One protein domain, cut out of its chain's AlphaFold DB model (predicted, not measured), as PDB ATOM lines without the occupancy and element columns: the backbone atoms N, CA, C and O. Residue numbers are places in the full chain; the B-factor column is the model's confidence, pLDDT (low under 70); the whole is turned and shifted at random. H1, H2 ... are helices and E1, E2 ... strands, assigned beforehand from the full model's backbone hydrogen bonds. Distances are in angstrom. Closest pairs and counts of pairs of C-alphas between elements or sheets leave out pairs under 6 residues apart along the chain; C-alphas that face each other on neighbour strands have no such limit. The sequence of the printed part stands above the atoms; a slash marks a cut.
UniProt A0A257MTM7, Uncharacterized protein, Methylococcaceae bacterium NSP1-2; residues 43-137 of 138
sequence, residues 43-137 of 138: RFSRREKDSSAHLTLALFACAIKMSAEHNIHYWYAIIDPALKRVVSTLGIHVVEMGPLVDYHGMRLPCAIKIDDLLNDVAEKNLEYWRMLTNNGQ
ATOM      1  N   ARG A  43       8.148 -36.253 -48.863       41.66
ATOM      2  CA  ARG A  43       8.243 -35.888 -47.439       41.66
ATOM      3  C   ARG A  43       9.683 -35.808 -46.947       41.66
ATOM      4  O   ARG A  43       9.998 -34.915 -46.156       41.66
ATOM      5  N   PHE A  44      10.562 -36.673 -47.451       40.53
ATOM      6  CA  PHE A  44      11.988 -36.646 -47.113       40.53
ATOM      7  C   PHE A  44      12.657 -35.355 -47.595       40.53
ATOM      8  O   PHE A  44      13.287 -34.662 -46.798       40.53
ATOM      9  N   SER A  45      12.390 -34.925 -48.834       50.81
ATOM     10  CA  SER A  45      12.950 -33.674 -49.375       50.81
ATOM     11  C   SER A  45      12.598 -32.415 -48.559       50.81
ATOM     12  O   SER A  45      13.319 -31.414 -48.617       50.81
ATOM     13  N   ARG A  46      11.494 -32.446 -47.796       49.00
ATOM     14  CA  ARG A  46      11.038 -31.346 -46.933       49.00
ATOM     15  C   ARG A  46      11.862 -31.267 -45.644       49.00
ATOM     16  O   ARG A  46      12.418 -30.213 -45.362       49.00
ATOM     17  N   ARG A  47      12.042 -32.395 -44.945       46.66
ATOM     18  CA  ARG A  47      12.839 -32.490 -43.702       46.66
ATOM     19  C   ARG A  47      14.314 -32.113 -43.886       46.66
ATOM     20  O   ARG A  47      14.922 -31.500 -43.006       46.66
ATOM     21  N   GLU A  48      14.903 -32.473 -45.024       48.97
ATOM     22  CA  GLU A  48      16.313 -32.172 -45.310       48.97
ATOM     23  C   GLU A  48      16.520 -30.689 -45.660       48.97
ATOM     24  O   GLU A  48      17.461 -30.049 -45.175       48.97
ATOM     25  N   LYS A  49      15.586 -30.100 -46.427       51.19
ATOM     26  CA  LYS A  49      15.529 -28.646 -46.656       51.19
ATOM     27  C   LYS A  49      15.392 -27.888 -45.337       51.19
ATOM     28  O   LYS A  49      16.148 -26.935 -45.125       51.19
ATOM     29  N   ASP A  50      14.526 -28.362 -44.442       56.41
ATOM     30  CA  ASP A  50      14.308 -27.770 -43.119       56.41
ATOM     31  C   ASP A  50      15.601 -27.766 -42.282       56.41
ATOM     32  O   ASP A  50      15.994 -26.729 -41.754       56.41
ATOM     33  N   SER A  51      16.371 -28.858 -42.262       61.28
ATOM     34  CA  SER A  51      17.619 -28.958 -41.478       61.28
ATOM     35  C   SER A  51      18.699 -27.938 -41.879       61.28
ATOM     36  O   SER A  51      19.368 -27.349 -41.023       61.28
ATOM     37  N   SER A  52      18.879 -27.686 -43.180       63.41
ATOM     38  CA  SER A  52      19.834 -26.671 -43.658       63.41
ATOM     39  C   SER A  52      19.354 -25.233 -43.403       63.41
ATOM     40  O   SER A  52      20.163 -24.347 -43.090       63.41
ATOM     41  N   ALA A  53      18.036 -25.015 -43.471       68.50
ATOM     42  CA  ALA A  53      17.402 -23.756 -43.113       68.50
ATOM     43  C   ALA A  53      17.535 -23.484 -41.607       68.50
ATOM     44  O   ALA A  53      17.886 -22.368 -41.232       68.50
ATOM     45  N   HIS A  54      17.391 -24.499 -40.749       77.69
ATOM     46  CA  HIS A  54      17.564 -24.368 -39.300       77.69
ATOM     47  C   HIS A  54      18.979 -23.931 -38.905       77.69
ATOM     48  O   HIS A  54      19.125 -23.079 -38.034       77.69
ATOM     49  N   LEU A  55      20.029 -24.440 -39.560       84.25
ATOM     50  CA  LEU A  55      21.403 -23.978 -39.302       84.25
ATOM     51  C   LEU A  55      21.624 -22.530 -39.750       84.25
ATOM     52  O   LEU A  55      22.314 -21.768 -39.078       84.25
ATOM     53  N   THR A  56      21.023 -22.146 -40.874       84.25
ATOM     54  CA  THR A  56      21.065 -20.764 -41.366       84.25
ATOM     55  C   THR A  56      20.349 -19.819 -40.397       84.25
ATOM     56  O   THR A  56      20.897 -18.780 -40.037       84.25
ATOM     57  N   LEU A  57      19.164 -20.209 -39.920       88.12
ATOM     58  CA  LEU A  57      18.412 -19.484 -38.896       88.12
ATOM     59  C   LEU A  57      19.192 -19.400 -37.581       88.12
ATOM     60  O   LEU A  57      19.246 -18.330 -36.991       88.12
ATOM     61  N   ALA A  58      19.855 -20.475 -37.151       89.88
ATOM     62  CA  ALA A  58      20.682 -20.462 -35.946       89.88
ATOM     63  C   ALA A  58      21.860 -19.479 -36.061       89.88
ATOM     64  O   ALA A  58      22.128 -18.735 -35.121       89.88
ATOM     65  N   LEU A  59      22.531 -19.413 -37.219       91.94
ATOM     66  CA  LEU A  59      23.581 -18.417 -37.456       91.94
ATOM     67  C   LEU A  59      23.036 -16.984 -37.400       91.94
ATOM     68  O   LEU A  59      23.672 -16.116 -36.804       91.94
ATOM     69  N   PHE A  60      21.858 -16.735 -37.983       93.19
ATOM     70  CA  PHE A  60      21.194 -15.439 -37.848       93.19
ATOM     71  C   PHE A  60      20.819 -15.137 -36.397       93.19
ATOM     72  O   PHE A  60      21.077 -14.028 -35.948       93.19
ATOM     73  N   ALA A  61      20.293 -16.104 -35.644       95.00
ATOM     74  CA  ALA A  61      19.964 -15.937 -34.229       95.00
ATOM     75  C   ALA A  61      21.195 -15.519 -33.408       95.00
ATOM     76  O   ALA A  61      21.127 -14.580 -32.617       95.00
ATOM     77  N   CYS A  62      22.354 -16.144 -33.651       95.38
ATOM     78  CA  CYS A  62      23.614 -15.727 -33.033       95.38
ATOM     79  C   CYS A  62      23.987 -14.284 -33.403       95.38
ATOM     80  O   CYS A  62      24.350 -13.509 -32.523       95.38
ATOM     81  N   ALA A  63      23.870 -13.911 -34.681       96.12
ATOM     82  CA  ALA A  63      24.152 -12.546 -35.124       96.12
ATOM     83  C   ALA A  63      23.189 -11.520 -34.499       96.12
ATOM     84  O   ALA A  63      23.629 -10.438 -34.115       96.12
ATOM     85  N   ILE A  64      21.900 -11.855 -34.367       96.81
ATOM     86  CA  ILE A  64      20.870 -11.019 -33.727       96.81
ATOM     87  C   ILE A  64      21.212 -10.804 -32.256       96.81
ATOM     88  O   ILE A  64      21.296  -9.659 -31.821       96.81
ATOM     89  N   LYS A  65      21.493 -11.884 -31.522       97.31
ATOM     90  CA  LYS A  65      21.886 -11.817 -30.111       97.31
ATOM     91  C   LYS A  65      23.133 -10.956 -29.901       97.31
ATOM     92  O   LYS A  65      23.120 -10.019 -29.112       97.31
ATOM     93  N   MET A  66      24.193 -11.207 -30.671       97.00
ATOM     94  CA  MET A  66      25.406 -10.381 -30.611       97.00
ATOM     95  C   MET A  66      25.108  -8.913 -30.939       97.00
ATOM     96  O   MET A  66      25.702  -8.004 -30.367       97.00
ATOM     97  N   SER A  67      24.183  -8.658 -31.863       97.38
ATOM     98  CA  SER A  67      23.806  -7.293 -32.219       97.38
ATOM     99  C   SER A  67      23.080  -6.586 -31.077       97.38
ATOM    100  O   SER A  67      23.405  -5.435 -30.793       97.38
ATOM    101  N   ALA A  68      22.171  -7.275 -30.384       97.00
ATOM    102  CA  ALA A  68      21.488  -6.750 -29.207       97.00
ATOM    103  C   ALA A  68      22.477  -6.428 -28.073       97.00
ATOM    104  O   ALA A  68      22.465  -5.314 -27.548       97.00
ATOM    105  N   GLU A  69      23.409  -7.341 -27.779       97.31
ATOM    106  CA  GLU A  69      24.461  -7.153 -26.764       97.31
ATOM    107  C   GLU A  69      25.356  -5.927 -27.044       97.31
ATOM    108  O   GLU A  69      25.855  -5.286 -26.116       97.31
ATOM    109  N   HIS A  70      25.535  -5.565 -28.318       97.06
ATOM    110  CA  HIS A  70      26.422  -4.484 -28.756       97.06
ATOM    111  C   HIS A  70      25.702  -3.232 -29.288       97.06
ATOM    112  O   HIS A  70      26.366  -2.327 -29.796       97.06
ATOM    113  N   ASN A  71      24.375  -3.125 -29.143       96.25
ATOM    114  CA  ASN A  71      23.564  -2.014 -29.678       96.25
ATOM    115  C   ASN A  71      23.733  -1.792 -31.198       96.25
ATOM    116  O   ASN A  71      23.736  -0.660 -31.697       96.25
ATOM    117  N   ILE A  72      23.882  -2.883 -31.948       97.44
ATOM    118  CA  ILE A  72      23.900  -2.879 -33.409       97.44
ATOM    119  C   ILE A  72      22.467  -3.038 -33.912       97.44
ATOM    120  O   ILE A  72      21.765  -3.957 -33.512       97.44
ATOM    121  N   HIS A  73      22.051  -2.165 -34.827       95.19
ATOM    122  CA  HIS A  73      20.705  -2.182 -35.421       95.19
ATOM    123  C   HIS A  73      20.729  -2.436 -36.930       95.19
ATOM    124  O   HIS A  73      19.688  -2.677 -37.546       95.19
ATOM    125  N   TYR A  74      21.916  -2.363 -37.536       94.75
ATOM    126  CA  TYR A  74      22.095  -2.450 -38.975       94.75
ATOM    127  C   TYR A  74      23.272  -3.344 -39.329       94.75
ATOM    128  O   TYR A  74      24.374  -3.176 -38.799       94.75
ATOM    129  N   TRP A  75      23.058  -4.231 -40.294       95.88
ATOM    130  CA  TRP A  75      24.125  -4.993 -40.924       95.88
ATOM    131  C   TRP A  75      24.379  -4.511 -42.339       95.88
ATOM    132  O   TRP A  75      23.439  -4.265 -43.092       95.88
ATOM    133  N   TYR A  76      25.650  -4.460 -42.719       94.25
ATOM    134  CA  TYR A  76      26.077  -4.384 -44.110       94.25
ATOM    135  C   TYR A  76      26.651  -5.721 -44.535       94.25
ATOM    136  O   TYR A  76      27.349  -6.384 -43.771       94.25
ATOM    137  N   ALA A  77      26.353  -6.113 -45.764       93.69
ATOM    138  CA  ALA A  77      26.885  -7.333 -46.333       93.69
ATOM    139  C   ALA A  77      27.077  -7.183 -47.839       93.69
ATOM    140  O   ALA A  77      26.386  -6.418 -48.515       93.69
ATOM    141  N   ILE A  78      28.011  -7.969 -48.358       94.19
ATOM    142  CA  ILE A  78      28.124  -8.250 -49.782       94.19
ATOM    143  C   ILE A  78      27.676  -9.693 -49.968       94.19
ATOM    144  O   ILE A  78      28.337 -10.619 -49.494       94.19
ATOM    145  N   ILE A  79      26.550  -9.884 -50.648       92.56
ATOM    146  CA  ILE A  79      25.945 -11.206 -50.851       92.56
ATOM    147  C   ILE A  79      25.884 -11.549 -52.335       92.56
ATOM    148  O   ILE A  79      25.830 -10.663 -53.183       92.56
ATOM    149  N   ASP A  80      25.888 -12.831 -52.678       91.56
ATOM    150  CA  ASP A  80      25.561 -13.256 -54.039       91.56
ATOM    151  C   ASP A  80      24.024 -13.360 -54.239       91.56
ATOM    152  O   ASP A  80      23.263 -13.415 -53.262       91.56
ATOM    153  N   PRO A  81      23.529 -13.388 -55.493       90.06
ATOM    154  CA  PRO A  81      22.095 -13.509 -55.773       90.06
ATOM    155  C   PRO A  81      21.430 -14.777 -55.216       90.06
ATOM    156  O   PRO A  81      20.234 -14.758 -54.915       90.06
ATOM    157  N   ALA A  82      22.171 -15.879 -55.068       88.00
ATOM    158  CA  ALA A  82      21.626 -17.115 -54.515       88.00
ATOM    159  C   ALA A  82      21.384 -16.970 -53.009       88.00
ATOM    160  O   ALA A  82      20.308 -17.336 -52.531       88.00
ATOM    161  N   LEU A  83      22.317 -16.359 -52.275       86.62
ATOM    162  CA  LEU A  83      22.135 -16.043 -50.861       86.62
ATOM    163  C   LEU A  83      20.965 -15.072 -50.659       86.62
ATOM    164  O   LEU A  83      20.126 -15.334 -49.799       86.62
ATOM    165  N   LYS A  84      20.828 -14.034 -51.503       91.00
ATOM    166  CA  LYS A  84      19.649 -13.143 -51.489       91.00
ATOM    167  C   LYS A  84      18.343 -13.934 -51.606       91.00
ATOM    168  O   LYS A  84      17.396 -13.681 -50.858       91.00
ATOM    169  N   ARG A  85      18.283 -14.906 -52.524       87.44
ATOM    170  CA  ARG A  85      17.108 -15.771 -52.700       87.44
ATOM    171  C   ARG A  85      16.837 -16.607 -51.450       87.44
ATOM    172  O   ARG A  85      15.691 -16.651 -51.014       87.44
ATOM    173  N   VAL A  86      17.864 -17.225 -50.862       83.88
ATOM    174  CA  VAL A  86      17.726 -18.034 -49.638       83.88
ATOM    175  C   VAL A  86      17.181 -17.191 -48.487       83.88
ATOM    176  O   VAL A  86      16.150 -17.543 -47.921       83.88
ATOM    177  N   VAL A  87      17.785 -16.041 -48.179       86.81
ATOM    178  CA  VAL A  87      17.313 -15.201 -47.063       86.81
ATOM    179  C   VAL A  87      15.903 -14.645 -47.319       86.81
ATOM    180  O   VAL A  87      15.070 -14.650 -46.416       86.81
ATOM    181  N   SER A  88      15.563 -14.325 -48.574       88.75
ATOM    182  CA  SER A  88      14.199 -13.905 -48.934       88.75
ATOM    183  C   SER A  88      13.169 -15.015 -48.681       88.75
ATOM    184  O   SER A  88      12.045 -14.738 -48.256       88.75
ATOM    185  N   THR A  89      13.523 -16.294 -48.881       84.75
ATOM    186  CA  THR A  89      12.615 -17.406 -48.536       84.75
ATOM    187  C   THR A  89      12.334 -17.493 -47.037       84.75
ATOM    188  O   THR A  89      11.216 -17.844 -46.672       84.75
ATOM    189  N   LEU A  90      13.262 -17.044 -46.190       83.81
ATOM    190  CA  LEU A  90      13.086 -16.973 -44.736       83.81
ATOM    191  C   LEU A  90      12.257 -15.762 -44.279       83.81
ATOM    192  O   LEU A  90      11.855 -15.723 -43.125       83.81
ATOM    193  N   GLY A  91      11.964 -14.809 -45.174       87.62
ATOM    194  CA  GLY A  91      11.292 -13.546 -44.824       87.62
ATOM    195  C   GLY A  91      12.258 -12.414 -44.504       87.62
ATOM    196  O   GLY A  91      11.844 -11.381 -44.010       87.62
ATOM    197  N   ILE A  92      13.546 -12.599 -44.791       89.62
ATOM    198  CA  ILE A  92      14.566 -11.584 -44.558       89.62
ATOM    199  C   ILE A  92      14.729 -10.771 -45.839       89.62
ATOM    200  O   ILE A  92      15.249 -11.270 -46.846       89.62
ATOM    201  N   HIS A  93      14.302  -9.513 -45.793       89.94
ATOM    202  CA  HIS A  93      14.439  -8.581 -46.902       89.94
ATOM    203  C   HIS A  93      15.698  -7.722 -46.748       89.94
ATOM    204  O   HIS A  93      16.046  -7.256 -45.665       89.94
ATOM    205  N   VAL A  94      16.414  -7.538 -47.858       91.81
ATOM    206  CA  VAL A  94      17.652  -6.752 -47.904       91.81
ATOM    207  C   VAL A  94      17.426  -5.476 -48.703       91.81
ATOM    208  O   VAL A  94      16.776  -5.495 -49.751       91.81
ATOM    209  N   VAL A  95      18.005  -4.373 -48.240       92.69
ATOM    210  CA  VAL A  95      18.009  -3.094 -48.953       92.69
ATOM    211  C   VAL A  95      19.250  -3.035 -49.834       92.69
ATOM    212  O   VAL A  95      20.373  -3.029 -49.332       92.69
ATOM    213  N   GLU A  96      19.066  -2.987 -51.150       92.75
ATOM    214  CA  GLU A  96      20.175  -2.881 -52.102       92.75
ATOM    215  C   GLU A  96      20.851  -1.507 -51.993       92.75
ATOM    216  O   GLU A  96      20.197  -0.464 -52.043       92.75
ATOM    217  N   MET A  97      22.175  -1.500 -51.833       90.81
ATOM    218  CA  MET A  97      22.968  -0.278 -51.630       90.81
ATOM    219  C   MET A  97      23.731   0.164 -52.880       90.81
ATOM    220  O   MET A  97      24.377   1.211 -52.873       90.81
ATOM    221  N   GLY A  98      23.638  -0.607 -53.959       90.00
ATOM    222  CA  GLY A  98      24.307  -0.342 -55.220       90.00
ATOM    223  C   GLY A  98      23.951  -1.391 -56.270       90.00
ATOM    224  O   GLY A  98      23.202  -2.324 -55.976       90.00
ATOM    225  N   PRO A  99      24.477  -1.236 -57.495       93.12
ATOM    226  CA  PRO A  99      24.262  -2.208 -58.553       93.12
ATOM    227  C   PRO A  99      24.926  -3.544 -58.209       93.12
ATOM    228  O   PRO A  99      25.832  -3.623 -57.378       93.12
ATOM    229  N   LEU A 100      24.495  -4.594 -58.901       94.56
ATOM    230  CA  LEU A 100      25.188  -5.873 -58.904       94.56
ATOM    231  C   LEU A 100      26.558  -5.697 -59.583       94.56
ATOM    232  O   LEU A 100      26.639  -5.163 -60.688       94.56
ATOM    233  N   VAL A 101      27.622  -6.137 -58.921       94.06
ATOM    234  CA  VAL A 101      29.008  -6.008 -59.390       94.06
ATOM    235  C   VAL A 101      29.579  -7.399 -59.624       94.06
ATOM    236  O   VAL A 101      29.387  -8.289 -58.796       94.06
ATOM    237  N   ASP A 102      30.287  -7.599 -60.734       94.12
ATOM    238  CA  ASP A 102      31.059  -8.824 -60.942       94.12
ATOM    239  C   ASP A 102      32.399  -8.719 -60.208       94.12
ATOM    240  O   ASP A 102      33.293  -7.965 -60.595       94.12
ATOM    241  N   TYR A 103      32.513  -9.445 -59.098       88.56
ATOM    242  CA  TYR A 103      33.725  -9.528 -58.296       88.56
ATOM    243  C   TYR A 103      33.859 -10.943 -57.733       88.56
ATOM    244  O   TYR A 103      33.264 -11.295 -56.708       88.56
ATOM    245  N   HIS A 104      34.631 -11.773 -58.440       87.31
ATOM    246  CA  HIS A 104      34.669 -13.224 -58.230       87.31
ATOM    247  C   HIS A 104      33.259 -13.846 -58.309       87.31
ATOM    248  O   HIS A 104      32.852 -14.650 -57.456       87.31
ATOM    249  N   GLY A 105      32.506 -13.444 -59.340       90.12
ATOM    250  CA  GLY A 105      31.087 -13.723 -59.526       90.12
ATOM    251  C   GLY A 105      30.207 -12.557 -59.075       90.12
ATOM    252  O   GLY A 105      30.664 -11.620 -58.424       90.12
ATOM    253  N   MET A 106      28.911 -12.631 -59.386       93.81
ATOM    254  CA  MET A 106      27.981 -11.539 -59.087       93.81
ATOM    255  C   MET A 106      27.830 -11.311 -57.580       93.81
ATOM    256  O   MET A 106      27.591 -12.252 -56.812       93.81
ATOM    257  N   ARG A 107      27.946 -10.051 -57.164       94.62
ATOM    258  CA  ARG A 107      27.855  -9.597 -55.778       94.62
ATOM    259  C   ARG A 107      26.977  -8.364 -55.669       94.62
ATOM    260  O   ARG A 107      27.071  -7.445 -56.474       94.62
ATOM    261  N   LEU A 108      26.134  -8.353 -54.649       94.69
ATOM    262  CA  LEU A 108      25.193  -7.294 -54.345       94.69
ATOM    263  C   LEU A 108      25.568  -6.679 -52.993       94.69
ATOM    264  O   LEU A 108      25.477  -7.372 -51.974       94.69
ATOM    265  N   PRO A 109      25.986  -5.404 -52.955       94.81
ATOM    266  CA  PRO A 109      26.100  -4.681 -51.700       94.81
ATOM    267  C   PRO A 109      24.698  -4.395 -51.156       94.81
ATOM    268  O   PRO A 109      23.855  -3.813 -51.845       94.81
ATOM    269  N   CYS A 110      24.443  -4.778 -49.911       94.06
ATOM    270  CA  CYS A 110      23.155  -4.558 -49.267       94.06
ATOM    271  C   CYS A 110      23.295  -4.178 -47.793       94.06
ATOM    272  O   CYS A 110      24.333  -4.402 -47.164       94.06
ATOM    273  N   ALA A 111      22.213  -3.634 -47.247       94.19
ATOM    274  CA  ALA A 111      22.030  -3.451 -45.818       94.19
ATOM    275  C   ALA A 111      20.779  -4.181 -45.327       94.19
ATOM    276  O   ALA A 111      19.840  -4.418 -46.090       94.19
ATOM    277  N   ILE A 112      20.768  -4.504 -44.041       94.06
ATOM    278  CA  ILE A 112      19.650  -5.131 -43.340       94.06
ATOM    279  C   ILE A 112      19.430  -4.339 -42.054       94.06
ATOM    280  O   ILE A 112      20.374  -4.153 -41.285       94.06
ATOM    281  N   LYS A 113      18.204  -3.867 -41.819       94.00
ATOM    282  CA  LYS A 113      17.795  -3.319 -40.522       94.00
ATOM    283  C   LYS A 113      17.209  -4.461 -39.699       94.00
ATOM    284  O   LYS A 113      16.308  -5.149 -40.167       94.00
ATOM    285  N   ILE A 114      17.753  -4.683 -38.506       95.56
ATOM    286  CA  ILE A 114      17.435  -5.873 -37.701       95.56
ATOM    287  C   ILE A 114      15.969  -5.859 -37.259       95.56
ATOM    288  O   ILE A 114      15.308  -6.888 -37.336       95.56
ATOM    289  N   ASP A 115      15.439  -4.693 -36.884       94.62
ATOM    290  CA  ASP A 115      14.029  -4.564 -36.496       94.62
ATOM    291  C   ASP A 115      13.087  -4.928 -37.652       94.62
ATOM    292  O   ASP A 115      12.114  -5.649 -37.453       94.62
ATOM    293  N   ASP A 116      13.398  -4.466 -38.868       95.00
ATOM    294  CA  ASP A 116      12.596  -4.757 -40.061       95.00
ATOM    295  C   ASP A 116      12.668  -6.255 -40.383       95.00
ATOM    296  O   ASP A 116      11.638  -6.890 -40.571       95.00
ATOM    297  N   LEU A 117      13.867  -6.851 -40.319       95.25
ATOM    298  CA  LEU A 117      14.052  -8.299 -40.452       95.25
ATOM    299  C   LEU A 117      13.161  -9.069 -39.471       95.25
ATOM    300  O   LEU A 117      12.490 -10.018 -39.870       95.25
ATOM    301  N   LEU A 118      13.173  -8.705 -38.188       96.56
ATOM    302  CA  LEU A 118      12.400  -9.413 -37.170       96.56
ATOM    303  C   LEU A 118      10.893  -9.264 -37.390       96.56
ATOM    304  O   LEU A 118      10.174 -10.251 -37.246       96.56
ATOM    305  N   ASN A 119      10.425  -8.077 -37.772       96.44
ATOM    306  CA  ASN A 119       9.018  -7.849 -38.094       96.44
ATOM    307  C   ASN A 119       8.589  -8.667 -39.321       96.44
ATOM    308  O   ASN A 119       7.631  -9.433 -39.236       96.44
ATOM    309  N   ASP A 120       9.351  -8.597 -40.415       95.31
ATOM    310  CA  ASP A 120       9.051  -9.304 -41.664       95.31
ATOM    311  C   ASP A 120       9.017 -10.830 -41.455       95.31
ATOM    312  O   ASP A 120       8.146 -11.539 -41.972       95.31
ATOM    313  N   VAL A 121       9.948 -11.361 -40.654       94.25
ATOM    314  CA  VAL A 121       9.965 -12.791 -40.320       94.25
ATOM    315  C   VAL A 121       8.791 -13.161 -39.410       94.25
ATOM    316  O   VAL A 121       8.200 -14.221 -39.620       94.25
ATOM    317  N   ALA A 122       8.416 -12.321 -38.437       95.38
ATOM    318  CA  ALA A 122       7.252 -12.567 -37.578       95.38
ATOM    319  C   ALA A 122       5.949 -12.636 -38.382       95.38
ATOM    320  O   ALA A 122       5.137 -13.535 -38.151       95.38
ATOM    321  N   GLU A 123       5.775 -11.723 -39.341       95.50
ATOM    322  CA  GLU A 123       4.614 -11.685 -40.233       95.50
ATOM    323  C   GLU A 123       4.554 -12.913 -41.147       95.50
ATOM    324  O   GLU A 123       3.484 -13.482 -41.371       95.50
ATOM    325  N   LYS A 124       5.705 -13.354 -41.662       91.88
ATOM    326  CA  LYS A 124       5.773 -14.469 -42.610       91.88
ATOM    327  C   LYS A 124       5.708 -15.846 -41.953       91.88
ATOM    328  O   LYS A 124       5.046 -16.743 -42.476       91.88
ATOM    329  N   ASN A 125       6.473 -16.059 -40.885       91.00
ATOM    330  CA  ASN A 125       6.587 -17.343 -40.203       91.00
ATOM    331  C   ASN A 125       7.000 -17.157 -38.733       91.00
ATOM    332  O   ASN A 125       8.182 -17.056 -38.394       91.00
ATOM    333  N   LEU A 126       6.007 -17.222 -37.843       92.62
ATOM    334  CA  LEU A 126       6.197 -17.076 -36.402       92.62
ATOM    335  C   LEU A 126       7.159 -18.115 -35.796       92.62
ATOM    336  O   LEU A 126       7.833 -17.817 -34.811       92.62
ATOM    337  N   GLU A 127       7.255 -19.324 -36.355       90.31
ATOM    338  CA  GLU A 127       8.200 -20.336 -35.865       90.31
ATOM    339  C   GLU A 127       9.648 -19.901 -36.110       90.31
ATOM    340  O   GLU A 127      10.483 -19.979 -35.209       90.31
ATOM    341  N   TYR A 128       9.939 -19.358 -37.293       91.81
ATOM    342  CA  TYR A 128      11.266 -18.824 -37.600       91.81
ATOM    343  C   TYR A 128      11.589 -17.621 -36.725       91.81
ATOM    344  O   TYR A 128      12.699 -17.534 -36.206       91.81
ATOM    345  N   TRP A 129      10.612 -16.748 -36.478       94.62
ATOM    346  CA  TRP A 129      10.793 -15.647 -35.537       94.62
ATOM    347  C   TRP A 129      11.137 -16.147 -34.129       94.62
ATOM    348  O   TRP A 129      12.085 -15.653 -33.516       94.62
ATOM    349  N   ARG A 130      10.436 -17.174 -33.624       93.44
ATOM    350  CA  ARG A 130      10.732 -17.784 -32.316       93.44
ATOM    351  C   ARG A 130      12.140 -18.370 -32.264       93.44
ATOM    352  O   ARG A 130      12.807 -18.210 -31.245       93.44
ATOM    353  N   MET A 131      12.602 -19.002 -33.344       91.56
ATOM    354  CA  MET A 131      13.975 -19.509 -33.440       91.56
ATOM    355  C   MET A 131      15.012 -18.381 -33.451       91.56
ATOM    356  O   MET A 131      16.002 -18.463 -32.730       91.56
ATOM    357  N   LEU A 132      14.785 -17.331 -34.248       93.75
ATOM    358  CA  LEU A 132      15.700 -16.192 -34.371       93.75
ATOM    359  C   LEU A 132      15.860 -15.422 -33.062       93.75
ATOM    360  O   LEU A 132      16.948 -14.949 -32.753       93.75
ATOM    361  N   THR A 133      14.770 -15.298 -32.313       95.25
ATOM    362  CA  THR A 133      14.700 -14.462 -31.113       95.25
ATOM    363  C   THR A 133      14.797 -15.253 -29.818       95.25
ATOM    364  O   THR A 133      14.717 -14.650 -28.757       95.25
ATOM    365  N   ASN A 134      14.885 -16.587 -29.867       93.00
ATOM    366  CA  ASN A 134      14.692 -17.441 -28.691       93.00
ATOM    367  C   ASN A 134      13.418 -17.039 -27.906       93.00
ATOM    368  O   ASN A 134      13.450 -16.731 -26.717       93.00
ATOM    369  N   ASN A 135      12.282 -16.989 -28.607       91.50
ATOM    370  CA  ASN A 135      10.987 -16.522 -28.085       91.50
ATOM    371  C   ASN A 135      11.015 -15.089 -27.508       91.50
ATOM    372  O   ASN A 135      10.360 -14.807 -26.506       91.50
ATOM    373  N   GLY A 136      11.763 -14.182 -28.139       92.31
ATOM    374  CA  GLY A 136      11.915 -12.792 -27.694       92.31
ATOM    375  C   GLY A 136      13.001 -12.559 -26.638       92.31
ATOM    376  O   GLY A 136      13.066 -11.466 -26.084       92.31
ATOM    377  N   GLN A 137      13.841 -13.556 -26.350       91.19
ATOM    378  CA  GLN A 137      14.978 -13.468 -25.431       91.19
ATOM    379  C   GLN A 137      16.309 -13.485 -26.203       91.19
ATOM    380  O   GLN A 137      16.978 -14.523 -26.272       91.19
TER     381      GLN A 137
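Overview. This is residues 43 to 137 of the 138 residues of an uncharacterized protein of Methylococcaceae bacterium NSP1-2 (UniProt A0A257MTM7). A two-stranded antiparallel ribbon, E1 beside E2, and the long helix H1 make a V that closes where H1 leads into E1, with the short helix H2 across its opening. The helical hairpin of H3 and H4 packs on H1 through H4, while residues 43 to 52 of H1 stick out from the body. The printed part has 95 residues, with four named helices and two named strands in the order H1, E1, H2, E2, H3, H4, and its class is mostly helix. It is compact, with a radius of gyration of the C-alphas of 14.0 A, and only just flat, spanning 39 by 37 by 21 A.

Along the chain. Begin at C-alpha 74, at (22.095, -2.450, -38.975), where E1 sets out; it runs over residues 74 to 79. Its partner E2, residues 106 to 113, is 22.7 A long. Look back to C-alpha 43 at (8.243, -35.888, -47.439) for the start of H1, residues 43 to 69, which runs 38.9 A. H2 takes residues 81 to 90, and H3, 15.3 A long, takes residues 114 to 124. H4, residues 126 to 133, ends at C-alpha 133, at (14.700, -14.462, -31.113).

Arrangement. Start with the sheet: E1 and E2 are antiparallel, at 167 degrees, with N 77 and O 110 at 3.0 A and N 112 and O 75 at 2.8 A, both within hydrogen-bond range. Residues 95 to 96 pair antiparallel with residues 110 to 111 of E2. The closest C-alphas of H2 and E2 are those of Pro 81 and Arg 107, 7.0 A apart. H1 and H2 are near each other, with 9 pairs of C-alphas within 10 A. H1 touches H4 with residues 57 to 65 alone; the closest C-alphas, those of Ala 61 and Leu 132, are 4.3 A apart, and the two helices run the same way at a steep tilt of 40 degrees. H3 and H4 form a helical hairpin and touch, closest at the C-alphas of Ala 122 and Trp 129, 5.1 A, with a shallow tilt of 23 degrees, opposite ways. H1 and H3 are close but not clearly touching, with the C-alphas of Ile 64 and Ile 114 at 7.4 A. E2 and H4 are apart. In H1, H2, H3 and H4 every O i to N i+4 pair is within hydrogen-bond range.

Size, cuts and confidence. Measure from Arg 43 to Asn 71 for the two C-alphas farthest apart, 41.2 A. The printed part has no cut. The link from H2 to E2, residues 91 to 105, is long; the other links are tight. Look for low confidence at residues 43 to 53, with pLDDT under 70; the mean of the printed part is 87.8.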